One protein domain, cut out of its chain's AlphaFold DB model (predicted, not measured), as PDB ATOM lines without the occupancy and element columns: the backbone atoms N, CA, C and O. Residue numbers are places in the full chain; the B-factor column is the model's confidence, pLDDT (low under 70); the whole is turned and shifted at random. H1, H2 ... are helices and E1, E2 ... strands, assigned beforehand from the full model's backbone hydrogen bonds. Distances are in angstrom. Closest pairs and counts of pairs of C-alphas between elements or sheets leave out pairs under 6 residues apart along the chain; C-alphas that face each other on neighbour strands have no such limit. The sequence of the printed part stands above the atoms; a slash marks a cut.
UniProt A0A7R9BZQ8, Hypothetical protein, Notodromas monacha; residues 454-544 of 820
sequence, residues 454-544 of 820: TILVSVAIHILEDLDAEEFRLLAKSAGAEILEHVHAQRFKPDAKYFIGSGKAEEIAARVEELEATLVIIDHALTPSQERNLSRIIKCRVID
ATOM      1  N   THR A 454      -5.956  17.499  -1.846       90.62
ATOM      2  CA  THR A 454      -6.203  18.573  -0.885       90.62
ATOM      3  C   THR A 454      -7.671  18.953  -0.818       90.62
ATOM      4  O   THR A 454      -8.313  19.180  -1.844       90.62
ATOM      5  N   ILE A 455      -8.177  19.108   0.405       92.75
ATOM      6  CA  ILE A 455      -9.462  19.760   0.672       92.75
ATOM      7  C   ILE A 455      -9.201  21.165   1.221       92.75
ATOM      8  O   ILE A 455      -8.461  21.354   2.192       92.75
ATOM      9  N   LEU A 456      -9.821  22.159   0.592       93.06
ATOM     10  CA  LEU A 456      -9.769  23.556   1.013       93.06
ATOM     11  C   LEU A 456     -10.931  23.865   1.949       93.06
ATOM     12  O   LEU A 456     -12.059  23.455   1.692       93.06
ATOM     13  N   VAL A 457     -10.674  24.611   3.022       91.31
ATOM     14  CA  VAL A 457     -11.700  25.006   3.993       91.31
ATOM     15  C   VAL A 457     -11.658  26.515   4.204       91.31
ATOM     16  O   VAL A 457     -10.772  27.028   4.893       91.31
ATOM     17  N   SER A 458     -12.643  27.224   3.653       89.19
ATOM     18  CA  SER A 458     -12.821  28.664   3.887       89.19
ATOM     19  C   SER A 458     -13.875  28.905   4.959       89.19
ATOM     20  O   SER A 458     -14.931  28.269   4.972       89.19
ATOM     21  N   VAL A 459     -13.580  29.816   5.886       84.12
ATOM     22  CA  VAL A 459     -14.398  30.048   7.083       84.12
ATOM     23  C   VAL A 459     -14.808  31.510   7.146       84.12
ATOM     24  O   VAL A 459     -14.015  32.346   7.565       84.12
ATOM     25  N   ALA A 460     -16.044  31.819   6.766       79.75
ATOM     26  CA  ALA A 460     -16.569  33.175   6.885       79.75
ATOM     27  C   ALA A 460     -16.888  33.477   8.359       79.75
ATOM     28  O   ALA A 460     -17.727  32.796   8.974       79.75
ATOM     29  N   ILE A 461     -16.194  34.469   8.923       71.62
ATOM     30  CA  ILE A 461     -16.408  34.963  10.282       71.62
ATOM     31  C   ILE A 461     -17.176  36.278  10.166       71.62
ATOM     32  O   ILE A 461     -16.664  37.267   9.669       71.62
ATOM     33  N   HIS A 462     -18.416  36.283  10.657       61.88
ATOM     34  CA  HIS A 462     -19.390  37.360  10.423       61.88
ATOM     35  C   HIS A 462     -19.875  37.465   8.963       61.88
ATOM     36  O   HIS A 462     -19.245  37.009   8.021       61.88
ATOM     37  N   ILE A 463     -21.064  38.049   8.785       50.66
ATOM     38  CA  ILE A 463     -21.811  38.092   7.508       50.66
ATOM     39  C   ILE A 463     -21.160  39.051   6.483       50.66
ATOM     40  O   ILE A 463     -21.565  39.079   5.329       50.66
ATOM     41  N   LEU A 464     -20.169  39.846   6.905       46.41
ATOM     42  CA  LEU A 464     -19.592  40.960   6.141       46.41
ATOM     43  C   LEU A 464     -18.153  40.714   5.654       46.41
ATOM     44  O   LEU A 464     -17.621  41.571   4.959       46.41
ATOM     45  N   GLU A 465     -17.514  39.598   6.018       52.97
ATOM     46  CA  GLU A 465     -16.212  39.233   5.445       52.97
ATOM     47  C   GLU A 465     -16.447  38.423   4.169       52.97
ATOM     48  O   GLU A 465     -16.748  37.228   4.236       52.97
ATOM     49  N   ASP A 466     -16.326  39.080   3.013       53.81
ATOM     50  CA  ASP A 466     -16.239  38.374   1.739       53.81
ATOM     51  C   ASP A 466     -14.822  37.794   1.624       53.81
ATOM     52  O   ASP A 466     -13.822  38.513   1.521       53.81
ATOM     53  N   LEU A 467     -14.720  36.475   1.774       60.00
ATOM     54  CA  LEU A 467     -13.471  35.764   1.539       60.00
ATOM     55  C   LEU A 467     -13.360  35.538   0.040       60.00
ATOM     56  O   LEU A 467     -14.182  34.824  -0.534       60.00
ATOM     57  N   ASP A 468     -12.317  36.100  -0.568       70.06
ATOM     58  CA  ASP A 468     -11.980  35.840  -1.963       70.06
ATOM     59  C   ASP A 468     -11.539  34.372  -2.113       70.06
ATOM     60  O   ASP A 468     -10.369  33.997  -1.961       70.06
ATOM     61  N   ALA A 469     -12.529  33.509  -2.344       76.06
ATOM     62  CA  ALA A 469     -12.345  32.076  -2.509       76.06
ATOM     63  C   ALA A 469     -11.429  31.765  -3.700       76.06
ATOM     64  O   ALA A 469     -10.704  30.766  -3.661       76.06
ATOM     65  N   GLU A 470     -11.412  32.626  -4.724       80.19
ATOM     66  CA  GLU A 470     -10.523  32.472  -5.870       80.19
ATOM     67  C   GLU A 470      -9.072  32.800  -5.503       80.19
ATOM     68  O   GLU A 470      -8.183  32.037  -5.891       80.19
ATOM     69  N   GLU A 471      -8.809  33.832  -4.689       85.25
ATOM     70  CA  GLU A 471      -7.461  34.098  -4.156       85.25
ATOM     71  C   GLU A 471      -6.922  32.873  -3.400       85.25
ATOM     72  O   GLU A 471      -5.808  32.404  -3.659       85.25
ATOM     73  N   PHE A 472      -7.717  32.302  -2.489       87.50
ATOM     74  CA  PHE A 472      -7.292  31.139  -1.706       87.50
ATOM     75  C   PHE A 472      -7.060  29.895  -2.576       87.50
ATOM     76  O   PHE A 472      -6.065  29.180  -2.408       87.50
ATOM     77  N   ARG A 473      -7.928  29.666  -3.565       88.12
ATOM     78  CA  ARG A 473      -7.777  28.580  -4.541       88.12
ATOM     79  C   ARG A 473      -6.502  28.744  -5.371       88.12
ATOM     80  O   ARG A 473      -5.774  27.771  -5.587       88.12
ATOM     81  N   LEU A 474      -6.195  29.973  -5.792       85.75
ATOM     82  CA  LEU A 474      -4.958  30.312  -6.495       85.75
ATOM     83  C   LEU A 474      -3.722  30.114  -5.607       85.75
ATOM     84  O   LEU A 474      -2.700  29.657  -6.125       85.75
ATOM     85  N   LEU A 475      -3.792  30.385  -4.296       88.12
ATOM     86  CA  LEU A 475      -2.689  30.117  -3.356       88.12
ATOM     87  C   LEU A 475      -2.399  28.619  -3.286       88.12
ATOM     88  O   LEU A 475      -1.260  28.201  -3.499       88.12
ATOM     89  N   ALA A 476      -3.431  27.808  -3.053       88.62
ATOM     90  CA  ALA A 476      -3.296  26.357  -2.971       88.62
ATOM     91  C   ALA A 476      -2.723  25.768  -4.270       88.62
ATOM     92  O   ALA A 476      -1.754  25.006  -4.241       88.62
ATOM     93  N   LYS A 477      -3.242  26.200  -5.424       86.94
ATOM     94  CA  LYS A 477      -2.721  25.787  -6.733       86.94
ATOM     95  C   LYS A 477      -1.272  26.235  -6.951       86.94
ATOM     96  O   LYS A 477      -0.473  25.471  -7.483       86.94
ATOM     97  N   SER A 478      -0.913  27.443  -6.512       83.94
ATOM     98  CA  SER A 478       0.457  27.973  -6.614       83.94
ATOM     99  C   SER A 478       1.463  27.214  -5.745       83.94
ATOM    100  O   SER A 478       2.650  27.253  -6.058       83.94
ATOM    101  N   ALA A 479       0.996  26.527  -4.696       82.50
ATOM    102  CA  ALA A 479       1.797  25.636  -3.856       82.50
ATOM    103  C   ALA A 479       1.908  24.201  -4.407       82.50
ATOM    104  O   ALA A 479       2.649  23.395  -3.846       82.50
ATOM    105  N   GLY A 480       1.187  23.875  -5.487       80.75
ATOM    106  CA  GLY A 480       1.162  22.538  -6.087       80.75
ATOM    107  C   GLY A 480       0.097  21.594  -5.516       80.75
ATOM    108  O   GLY A 480       0.209  20.385  -5.707       80.75
ATOM    109  N   ALA A 481      -0.925  22.109  -4.821       85.00
ATOM    110  CA  ALA A 481      -2.020  21.290  -4.300       85.00
ATOM    111  C   ALA A 481      -2.971  20.818  -5.418       85.00
ATOM    112  O   ALA A 481      -3.383  21.611  -6.273       85.00
ATOM    113  N   GLU A 482      -3.377  19.546  -5.371       87.69
ATOM    114  CA  GLU A 482      -4.469  19.015  -6.193       87.69
ATOM    115  C   GLU A 482      -5.784  19.195  -5.429       87.69
ATOM    116  O   GLU A 482      -6.084  18.467  -4.485       87.69
ATOM    117  N   ILE A 483      -6.550  20.221  -5.795       90.00
ATOM    118  CA  ILE A 483      -7.764  20.607  -5.070       90.00
ATOM    119  C   ILE A 483      -8.903  19.658  -5.454       90.00
ATOM    120  O   ILE A 483      -9.404  19.719  -6.576       90.00
ATOM    121  N   LEU A 484      -9.314  18.809  -4.512       91.00
ATOM    122  CA  LEU A 484     -10.410  17.853  -4.690       91.00
ATOM    123  C   LEU A 484     -11.773  18.478  -4.380       91.00
ATOM    124  O   LEU A 484     -12.736  18.275  -5.114       91.00
ATOM    125  N   GLU A 485     -11.848  19.249  -3.296       91.25
ATOM    126  CA  GLU A 485     -13.081  19.886  -2.832       91.25
ATOM    127  C   GLU A 485     -12.763  21.200  -2.104       91.25
ATOM    128  O   GLU A 485     -11.729  21.328  -1.440       91.25
ATOM    129  N   HIS A 486     -13.664  22.181  -2.213       91.88
ATOM    130  CA  HIS A 486     -13.622  23.427  -1.446       91.88
ATOM    131  C   HIS A 486     -14.862  23.522  -0.560       91.88
ATOM    132  O   HIS A 486     -15.985  23.694  -1.028       91.88
ATOM    133  N   VAL A 487     -14.650  23.377   0.744       89.88
ATOM    134  CA  VAL A 487     -15.687  23.386   1.768       89.88
ATOM    135  C   VAL A 487     -15.803  24.783   2.370       89.88
ATOM    136  O   VAL A 487     -14.839  25.335   2.901       89.88
ATOM    137  N   HIS A 488     -17.015  25.331   2.363       87.38
ATOM    138  CA  HIS A 488     -17.319  26.591   3.034       87.38
ATOM    139  C   HIS A 488     -17.950  26.331   4.405       87.38
ATOM    140  O   HIS A 488     -18.889  25.539   4.551       87.38
ATOM    141  N   ALA A 489     -17.438  27.010   5.425       83.69
ATOM    142  CA  ALA A 489     -17.988  27.021   6.771       83.69
ATOM    143  C   ALA A 489     -18.371  28.453   7.157       83.69
ATOM    144  O   ALA A 489     -17.617  29.393   6.925       83.69
ATOM    145  N   GLN A 490     -19.535  28.627   7.777       82.38
ATOM    146  CA  GLN A 490     -19.968  29.921   8.306       82.38
ATOM    147  C   GLN A 490     -20.032  29.860   9.824       82.38
ATOM    148  O   GLN A 490     -20.607  28.925  10.393       82.38
ATOM    149  N   ARG A 491     -19.454  30.861  10.494       78.69
ATOM    150  CA  ARG A 491     -19.536  30.989  11.951       78.69
ATOM    151  C   ARG A 491     -19.662  32.442  12.378       78.69
ATOM    152  O   ARG A 491     -19.040  33.340  11.831       78.69
ATOM    153  N   PHE A 492     -20.411  32.656  13.456       76.44
ATOM    154  CA  PHE A 492     -20.454  33.963  14.109       76.44
ATOM    155  C   PHE A 492     -19.173  34.265  14.899       76.44
ATOM    156  O   PHE A 492     -18.786  35.416  15.037       76.44
ATOM    157  N   LYS A 493     -18.517  33.234  15.447       80.56
ATOM    158  CA  LYS A 493     -17.252  33.359  16.178       80.56
ATOM    159  C   LYS A 493     -16.400  32.092  16.003       80.56
ATOM    160  O   LYS A 493     -16.969  30.987  16.021       80.56
ATOM    161  N   PRO A 494     -15.063  32.220  15.890       83.81
ATOM    162  CA  PRO A 494     -14.157  31.077  15.878       83.81
ATOM    163  C   PRO A 494     -14.306  30.202  17.120       83.81
ATOM    164  O   PRO A 494     -14.394  30.699  18.248       83.81
ATOM    165  N   ASP A 495     -14.308  28.888  16.919       85.44
ATOM    166  CA  ASP A 495     -14.255  27.931  18.018       85.44
ATOM    167  C   ASP A 495     -12.850  27.899  18.641       85.44
ATOM    168  O   ASP A 495     -11.842  27.754  17.942       85.44
ATOM    169  N   ALA A 496     -12.766  28.001  19.969       85.62
ATOM    170  CA  ALA A 496     -11.482  28.016  20.669       85.62
ATOM    171  C   ALA A 496     -10.686  26.708  20.491       85.62
ATOM    172  O   ALA A 496      -9.458  26.724  20.561       85.62
ATOM    173  N   LYS A 497     -11.367  25.580  20.252       86.56
ATOM    174  CA  LYS A 497     -10.758  24.252  20.158       86.56
ATOM    175  C   LYS A 497     -10.452  23.835  18.722       86.56
ATOM    176  O   LYS A 497      -9.379  23.278  18.506       86.56
ATOM    177  N   TYR A 498     -11.362  24.087  17.779       86.12
ATOM    178  CA  TYR A 498     -11.252  23.602  16.392       86.12
ATOM    179  C   TYR A 498     -11.324  24.692  15.325       86.12
ATOM    180  O   TYR A 498     -11.246  24.364  14.152       86.12
ATOM    181  N   PHE A 499     -11.514  25.964  15.685       87.62
ATOM    182  CA  PHE A 499     -11.792  27.073  14.760       87.62
ATOM    183  C   PHE A 499     -13.130  26.934  13.996       87.62
ATOM    184  O   PHE A 499     -14.039  27.735  14.214       87.62
ATOM    185  N   ILE A 500     -13.306  25.869  13.208       86.94
ATOM    186  CA  ILE A 500     -14.512  25.521  12.430       86.94
ATOM    187  C   ILE A 500     -15.606  24.809  13.244       86.94
ATOM    188  O   ILE A 500     -16.764  24.758  12.826       86.94
ATOM    189  N   GLY A 501     -15.271  24.322  14.443       87.56
ATOM    190  CA  GLY A 501     -16.155  23.562  15.340       87.56
ATOM    191  C   GLY A 501     -16.165  22.055  15.085       87.56
ATOM    192  O   GLY A 501     -15.711  21.587  14.048       87.56
ATOM    193  N   SER A 502     -16.689  21.289  16.046       85.94
ATOM    194  CA  SER A 502     -16.616  19.819  16.030       85.94
ATOM    195  C   SER A 502     -17.423  19.175  14.902       85.94
ATOM    196  O   SER A 502     -16.872  18.355  14.182       85.94
ATOM    197  N   GLY A 503     -18.680  19.585  14.693       88.12
ATOM    198  CA  GLY A 503     -19.531  18.973  13.664       88.12
ATOM    199  C   GLY A 503     -18.969  19.130  12.248       88.12
ATOM    200  O   GLY A 503     -18.932  18.171  11.487       88.12
ATOM    201  N   LYS A 504     -18.440  20.317  11.915       88.19
ATOM    202  CA  LYS A 504     -17.804  20.553  10.609       88.19
ATOM    203  C   LYS A 504     -16.461  19.828  10.486       88.19
ATOM    204  O   LYS A 504     -16.136  19.348   9.409       88.19
ATOM    205  N   ALA A 505     -15.695  19.719  11.574       89.75
ATOM    206  CA  ALA A 505     -14.453  18.947  11.580       89.75
ATOM    207  C   ALA A 505     -14.701  17.446  11.335       89.75
ATOM    208  O   ALA A 505     -13.928  16.823  10.615       89.75
ATOM    209  N   GLU A 506     -15.779  16.882  11.885       90.50
ATOM    210  CA  GLU A 506     -16.203  15.497  11.627       90.50
ATOM    211  C   GLU A 506     -16.697  15.307  10.184       90.50
ATOM    212  O   GLU A 506     -16.341  14.322   9.543       90.50
ATOM    213  N   GLU A 507     -17.443  16.273   9.639       91.62
ATOM    214  CA  GLU A 507     -17.856  16.269   8.228       91.62
ATOM    215  C   GLU A 507     -16.644  16.278   7.282       91.62
ATOM    216  O   GLU A 507     -16.581  15.485   6.346       91.62
ATOM    217  N   ILE A 508     -15.646  17.127   7.555       91.44
ATOM    218  CA  ILE A 508     -14.402  17.173   6.773       91.44
ATOM    219  C   ILE A 508     -13.615  15.872   6.934       91.44
ATOM    220  O   ILE A 508     -13.097  15.369   5.946       91.44
ATOM    221  N   ALA A 509     -13.554  15.292   8.136       90.50
ATOM    222  CA  ALA A 509     -12.901  14.000   8.344       90.50
ATOM    223  C   ALA A 509     -13.540  12.890   7.488       90.50
ATOM    224  O   ALA A 509     -12.820  12.099   6.883       90.50
ATOM    225  N   ALA A 510     -14.873  12.874   7.374       90.81
ATOM    226  CA  ALA A 510     -15.579  11.932   6.506       90.81
ATOM    227  C   ALA A 510     -15.253  12.156   5.018       90.81
ATOM    228  O   ALA A 510     -15.016  11.192   4.295       90.81
ATOM    229  N   ARG A 511     -15.173  13.417   4.567       90.31
ATOM    230  CA  ARG A 511     -14.758  13.751   3.191       90.31
ATOM    231  C   ARG A 511     -13.311  13.378   2.896       90.31
ATOM    232  O   ARG A 511     -13.019  12.901   1.807       90.31
ATOM    233  N   VAL A 512     -12.413  13.570   3.859       89.94
ATOM    234  CA  VAL A 512     -11.006  13.164   3.748       89.94
ATOM    235  C   VAL A 512     -10.893  11.654   3.544       89.94
ATOM    236  O   VAL A 512     -10.111  11.220   2.702       89.94
ATOM    237  N   GLU A 513     -11.690  10.865   4.267       88.44
ATOM    238  CA  GLU A 513     -11.735   9.407   4.118       88.44
ATOM    239  C   GLU A 513     -12.359   8.979   2.778       88.44
ATOM    240  O   GLU A 513     -11.827   8.096   2.114       88.44
ATOM    241  N   GLU A 514     -13.434   9.641   2.337       90.00
ATOM    242  CA  GLU A 514     -14.114   9.359   1.061       90.00
ATOM    243  C   GLU A 514     -13.253   9.696  -0.168       90.00
ATOM    244  O   GLU A 514     -13.224   8.939  -1.137       90.00
ATOM    245  N   LEU A 515     -12.560  10.837  -0.136       86.06
ATOM    246  CA  LEU A 515     -11.777  11.366  -1.257       86.06
ATOM    247  C   LEU A 515     -10.292  10.967  -1.198       86.06
ATOM    248  O   LEU A 515      -9.519  11.328  -2.090       86.06
ATOM    249  N   GLU A 516      -9.890  10.235  -0.153       86.31
ATOM    250  CA  GLU A 516      -8.499   9.880   0.153       86.31
ATOM    251  C   GLU A 516      -7.572  11.108   0.164       86.31
ATOM    252  O   GLU A 516      -6.472  11.097  -0.401       86.31
ATOM    253  N   ALA A 517      -8.036  12.207   0.762       85.19
ATOM    254  CA  ALA A 517      -7.262  13.438   0.831       85.19
ATOM    255  C   ALA A 517      -6.095  13.297   1.821       85.19
ATOM    256  O   ALA A 517      -6.235  12.759   2.919       85.19
ATOM    257  N   THR A 518      -4.926  13.814   1.454       84.88
ATOM    258  CA  THR A 518      -3.717  13.773   2.291       84.88
ATOM    259  C   THR A 518      -3.481  15.084   3.040       84.88
ATOM    260  O   THR A 518      -2.771  15.095   4.052       84.88
ATOM    261  N   LEU A 519      -4.098  16.179   2.578       88.25
ATOM    262  CA  LEU A 519      -3.928  17.526   3.116       88.25
ATOM    263  C   LEU A 519      -5.273  18.248   3.280       88.25
ATOM    264  O   LEU A 519      -6.133  18.223   2.400       88.25
ATOM    265  N   VAL A 520      -5.422  18.968   4.392       92.88
ATOM    266  CA  VAL A 520      -6.485  19.962   4.584       92.88
ATOM    267  C   VAL A 520      -5.855  21.327   4.823       92.88
ATOM    268  O   VAL A 520      -5.020  21.488   5.716       92.88
ATOM    269  N   ILE A 521      -6.272  22.322   4.043       93.00
ATOM    270  CA  ILE A 521      -5.802  23.705   4.179       93.00
ATOM    271  C   ILE A 521      -6.950  24.565   4.696       93.00
ATOM    272  O   ILE A 521      -8.015  24.619   4.079       93.00
ATOM    273  N   ILE A 522      -6.721  25.269   5.805       91.62
ATOM    274  CA  ILE A 522      -7.689  26.219   6.362       91.62
ATOM    275  C   ILE A 522      -7.280  27.650   6.016       91.62
ATOM    276  O   ILE A 522      -6.159  28.072   6.306       91.62
ATOM    277  N   ASP A 523      -8.218  28.407   5.454       89.62
ATOM    278  CA  ASP A 523      -8.046  29.780   4.958       89.62
ATOM    279  C   ASP A 523      -7.958  30.850   6.066       89.62
ATOM    280  O   ASP A 523      -8.484  31.950   5.950       89.62
ATOM    281  N   HIS A 524      -7.339  30.524   7.197       87.69
ATOM    282  CA  HIS A 524      -7.131  31.426   8.331       87.69
ATOM    283  C   HIS A 524      -5.909  30.983   9.122       87.69
ATOM    284  O   HIS A 524      -5.539  29.812   9.083       87.69
ATOM    285  N   ALA A 525      -5.294  31.897   9.872       86.12
ATOM    286  CA  ALA A 525      -4.232  31.536  10.806       86.12
ATOM    287  C   ALA A 525      -4.808  30.734  11.985       86.12
ATOM    288  O   ALA A 525      -5.736  31.178  12.665       86.12
ATOM    289  N   LEU A 526      -4.238  29.559  12.255       88.06
ATOM    290  CA  LEU A 526      -4.680  28.685  13.347       88.06
ATOM    291  C   LEU A 526      -3.744  28.813  14.542       88.06
ATOM    292  O   LEU A 526      -2.528  28.852  14.384       88.06
ATOM    293  N   THR A 527      -4.261  28.760  15.764       87.94
ATOM    294  CA  THR A 527      -3.386  28.572  16.935       87.94
ATOM    295  C   THR A 527      -2.778  27.158  16.943       87.94
ATOM    296  O   THR A 527      -3.397  26.226  16.419       87.94
ATOM    297  N   PRO A 528      -1.611  26.943  17.587       85.88
ATOM    298  CA  PRO A 528      -1.006  25.612  17.721       85.88
ATOM    299  C   PRO A 528      -1.956  24.535  18.263       85.88
ATOM    300  O   PRO A 528      -1.931  23.382  17.831       85.88
ATOM    301  N   SER A 529      -2.815  24.916  19.212       84.94
ATOM    302  CA  SER A 529      -3.807  24.020  19.809       84.94
ATOM    303  C   SER A 529      -4.916  23.647  18.825       84.94
ATOM    304  O   SER A 529      -5.321  22.486  18.793       84.94
ATOM    305  N   GLN A 530      -5.396  24.603  18.024       89.50
ATOM    306  CA  GLN A 530      -6.445  24.361  17.028       89.50
ATOM    307  C   GLN A 530      -5.961  23.424  15.925       89.50
ATOM    308  O   GLN A 530      -6.623  22.424  15.662       89.50
ATOM    309  N   GLU A 531      -4.790  23.693  15.344       86.88
ATOM    310  CA  GLU A 531      -4.203  22.844  14.298       86.88
ATOM    311  C   GLU A 531      -4.028  21.403  14.787       86.88
ATOM    312  O   GLU A 531      -4.499  20.468  14.149       86.88
ATOM    313  N   ARG A 532      -3.468  21.208  15.988       82.75
ATOM    314  CA  ARG A 532      -3.309  19.870  16.576       82.75
ATOM    315  C   ARG A 532      -4.632  19.142  16.766       82.75
ATOM    316  O   ARG A 532      -4.724  17.939  16.526       82.75
ATOM    317  N   ASN A 533      -5.635  19.845  17.280       85.31
ATOM    318  CA  ASN A 533      -6.944  19.261  17.540       85.31
ATOM    319  C   ASN A 533      -7.648  18.870  16.236       85.31
ATOM    320  O   ASN A 533      -8.276  17.813  16.193       85.31
ATOM    321  N   LEU A 534      -7.510  19.688  15.192       87.81
ATOM    322  CA  LEU A 534      -8.024  19.405  13.856       87.81
ATOM    323  C   LEU A 534      -7.313  18.209  13.224       87.81
ATOM    324  O   LEU A 534      -7.991  17.256  12.854       87.81
ATOM    325  N   SER A 535      -5.976  18.185  13.210       85.44
ATOM    326  CA  SER A 535      -5.205  17.049  12.678       85.44
ATOM    327  C   SER A 535      -5.554  15.731  13.375       85.44
ATOM    328  O   SER A 535      -5.608  14.686  12.733       85.44
ATOM    329  N   ARG A 536      -5.860  15.756  14.683       84.12
ATOM    330  CA  ARG A 536      -6.280  14.553  15.424       84.12
ATOM    331  C   ARG A 536      -7.645  14.019  14.981       84.12
ATOM    332  O   ARG A 536      -7.820  12.807  14.951       84.12
ATOM    333  N   ILE A 537      -8.608  14.898  14.705       86.31
ATOM    334  CA  ILE A 537      -9.953  14.484  14.271       86.31
ATOM    335  C   ILE A 537      -9.937  14.053  12.809       86.31
ATOM    336  O   ILE A 537     -10.497  13.015  12.475       86.31
ATOM    337  N   ILE A 538      -9.286  14.847  11.963       87.31
ATOM    338  CA  ILE A 538      -9.297  14.687  10.508       87.31
ATOM    339  C   ILE A 538      -8.371  13.541  10.066       87.31
ATOM    340  O   ILE A 538      -8.570  12.969   9.003       87.31
ATOM    341  N   LYS A 539      -7.393  13.153  10.901       82.06
ATOM    342  CA  LYS A 539      -6.413  12.076  10.647       82.06
ATOM    343  C   LYS A 539      -5.505  12.304   9.430       82.06
ATOM    344  O   LYS A 539      -4.799  11.388   9.024       82.06
ATOM    345  N   CYS A 540      -5.463  13.520   8.894       82.19
ATOM    346  CA  CYS A 540      -4.510  13.937   7.870       82.19
ATOM    347  C   CYS A 540      -3.754  15.194   8.317       82.19
ATOM    348  O   CYS A 540      -4.020  15.770   9.380       82.19
ATOM    349  N   ARG A 541      -2.792  15.631   7.502       82.56
ATOM    350  CA  ARG A 541      -2.054  16.868   7.752       82.56
ATOM    351  C   ARG A 541      -2.995  18.063   7.580       82.56
ATOM    352  O   ARG A 541      -3.667  18.175   6.559       82.56
ATOM    353  N   VAL A 542      -3.026  18.951   8.572       89.12
ATOM    354  CA  VAL A 542      -3.760  20.222   8.513       89.12
ATOM    355  C   VAL A 542      -2.748  21.354   8.522       89.12
ATOM    356  O   VAL A 542      -1.885  21.388   9.398       89.12
ATOM    357  N   ILE A 543      -2.852  22.271   7.565       89.56
ATOM    358  CA  ILE A 543      -2.043  23.493   7.530       89.56
ATOM    359  C   ILE A 543      -2.942  24.729   7.496       89.56
ATOM    360  O   ILE A 543      -4.087  24.683   7.045       89.56
ATOM    361  N   ASP A 544      -2.414  25.839   7.995       90.44
ATOM    362  CA  ASP A 544      -3.082  27.133   7.996       90.44
ATOM    363  C   ASP A 544      -2.624  28.009   6.813       90.44
ATOM    364  O   ASP A 544      -1.645  27.698   6.122       90.44
TER     365      ASP A 544
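AT A GLANCE: This is residues 454 to 544 of the 820 residues of the protein "Hypothetical protein" of Notodromas monacha (UniProt A0A7R9BZQ8). A parallel sheet of four strands runs through the middle of this domain, with helices packed on both of its faces: H1 alone is on one face, and H2 and H3 cover the other, H2 over E2 and E1 and H3 over the edge strand E4. The sheet has two long strands, E1 and E2, and two short ones, E3 and E4, in the order E2 E1 E3 E4 across it. The printed part has 91 residues with three named helices and four named strands, along the chain E1 H1 E2 H2 E3 H3 E4, and its class is mixed, helices and strands. The whole is compact and rounded, with a radius of gyration of the C-alphas of 12.2 A and spans of 30 by 28 by 22 A along its three main axes.

HOW THE PARTS SIT: Start at residues 454 to 461, the inner strand E1, and look beside it for residues 482 to 491, the edge strand E2. They are parallel neighbours at 20 degrees, with N 456 and O 485 2.9 A apart and N 489 and O 458 2.8 A apart, within hydrogen-bond range. E2 bends by 52 degrees at residue 485. Between them in the chain comes H1, residues 469 to 478, on the sheet at a height of 9.3 A. It is over E1 and only just not over E2, on which 2 of its C-alphas fall; it runs slantwise to the strands, but only just, at 30.2 degrees to E1 on the local plane. The closest C-alphas of H1 and E2 are those of Lys 477 and Ile 483, 7.4 A apart. E1, H1 and E2 form a strand-helix-strand unit, two parallel neighbour strands with a helix between, and its crossover is right-handed. Next find H2, residues 502 to 515, on the opposite face from H1 at a height of 9.5 A. It is over E1 and, only just, with 3 C-alphas, over E2, and it runs along the strands at 18 degrees to E1 on the local plane. The closest C-alphas of H2 and E1 are those of Val 512 and Ile 455, 7.4 A apart. It leads to E3, residues 519 to 522, the parallel neighbour of E1 at 15 degrees, with N 457 and O 521 2.9 A apart. E2, H2 and E3 form a split strand-helix-strand unit, with E1 between its strands, and its crossover is right-handed. H3, residues 528 to 538, is on the same face as H2, at a height of 8.2 A. H2 and H3 touch at a steep tilt of 52 degrees, the same way, and their closest C-alphas are those of Ala 509 and Ile 538, 4.3 A apart. H1 is apart from both. Last comes E4, residues 541 to 544, the parallel neighbour of E3 at 24 degrees, with N 520 and O 541 2.9 A apart. H3 is over E4 and slantwise to it at 40 degrees on the local plane; their closest C-alphas, of Ser 535 and Val 542, are 5.4 A apart. E3, H3 and E4 form another strand-helix-strand unit with a right-handed crossover. In H1, H2 and H3 every O i to N i+4 pair is within hydrogen-bond range.

IN THESE COORDINATES: Find C-alpha 454 at (-6.203, 18.573, -0.885); from there E1 runs 22.3 A to Ile 461. H1 goes from Ala 469 to Ser 478, 14.1 A, and E2 from Glu 482 to Arg 491, 26.4 A. H2 begins at C-alpha 502, at (-16.616, 19.819, 16.030), and covers 19.8 A to Leu 515. E3 spans Leu 519 to Ile 522, 10.0 A, and H3 spans Pro 528 to Ile 538, 15.5 A. E4 runs 10.3 A from Arg 541 to C-alpha 544 at (-3.082, 27.133, 7.996).

THE WHOLE: The two C-alphas farthest apart are those of Leu 464 and Glu 516, at 33.5 A. The printed part has no cut and no long link. Look for low confidence at residues 462 to 467, with pLDDT under 70; the mean of the printed part is 84.4.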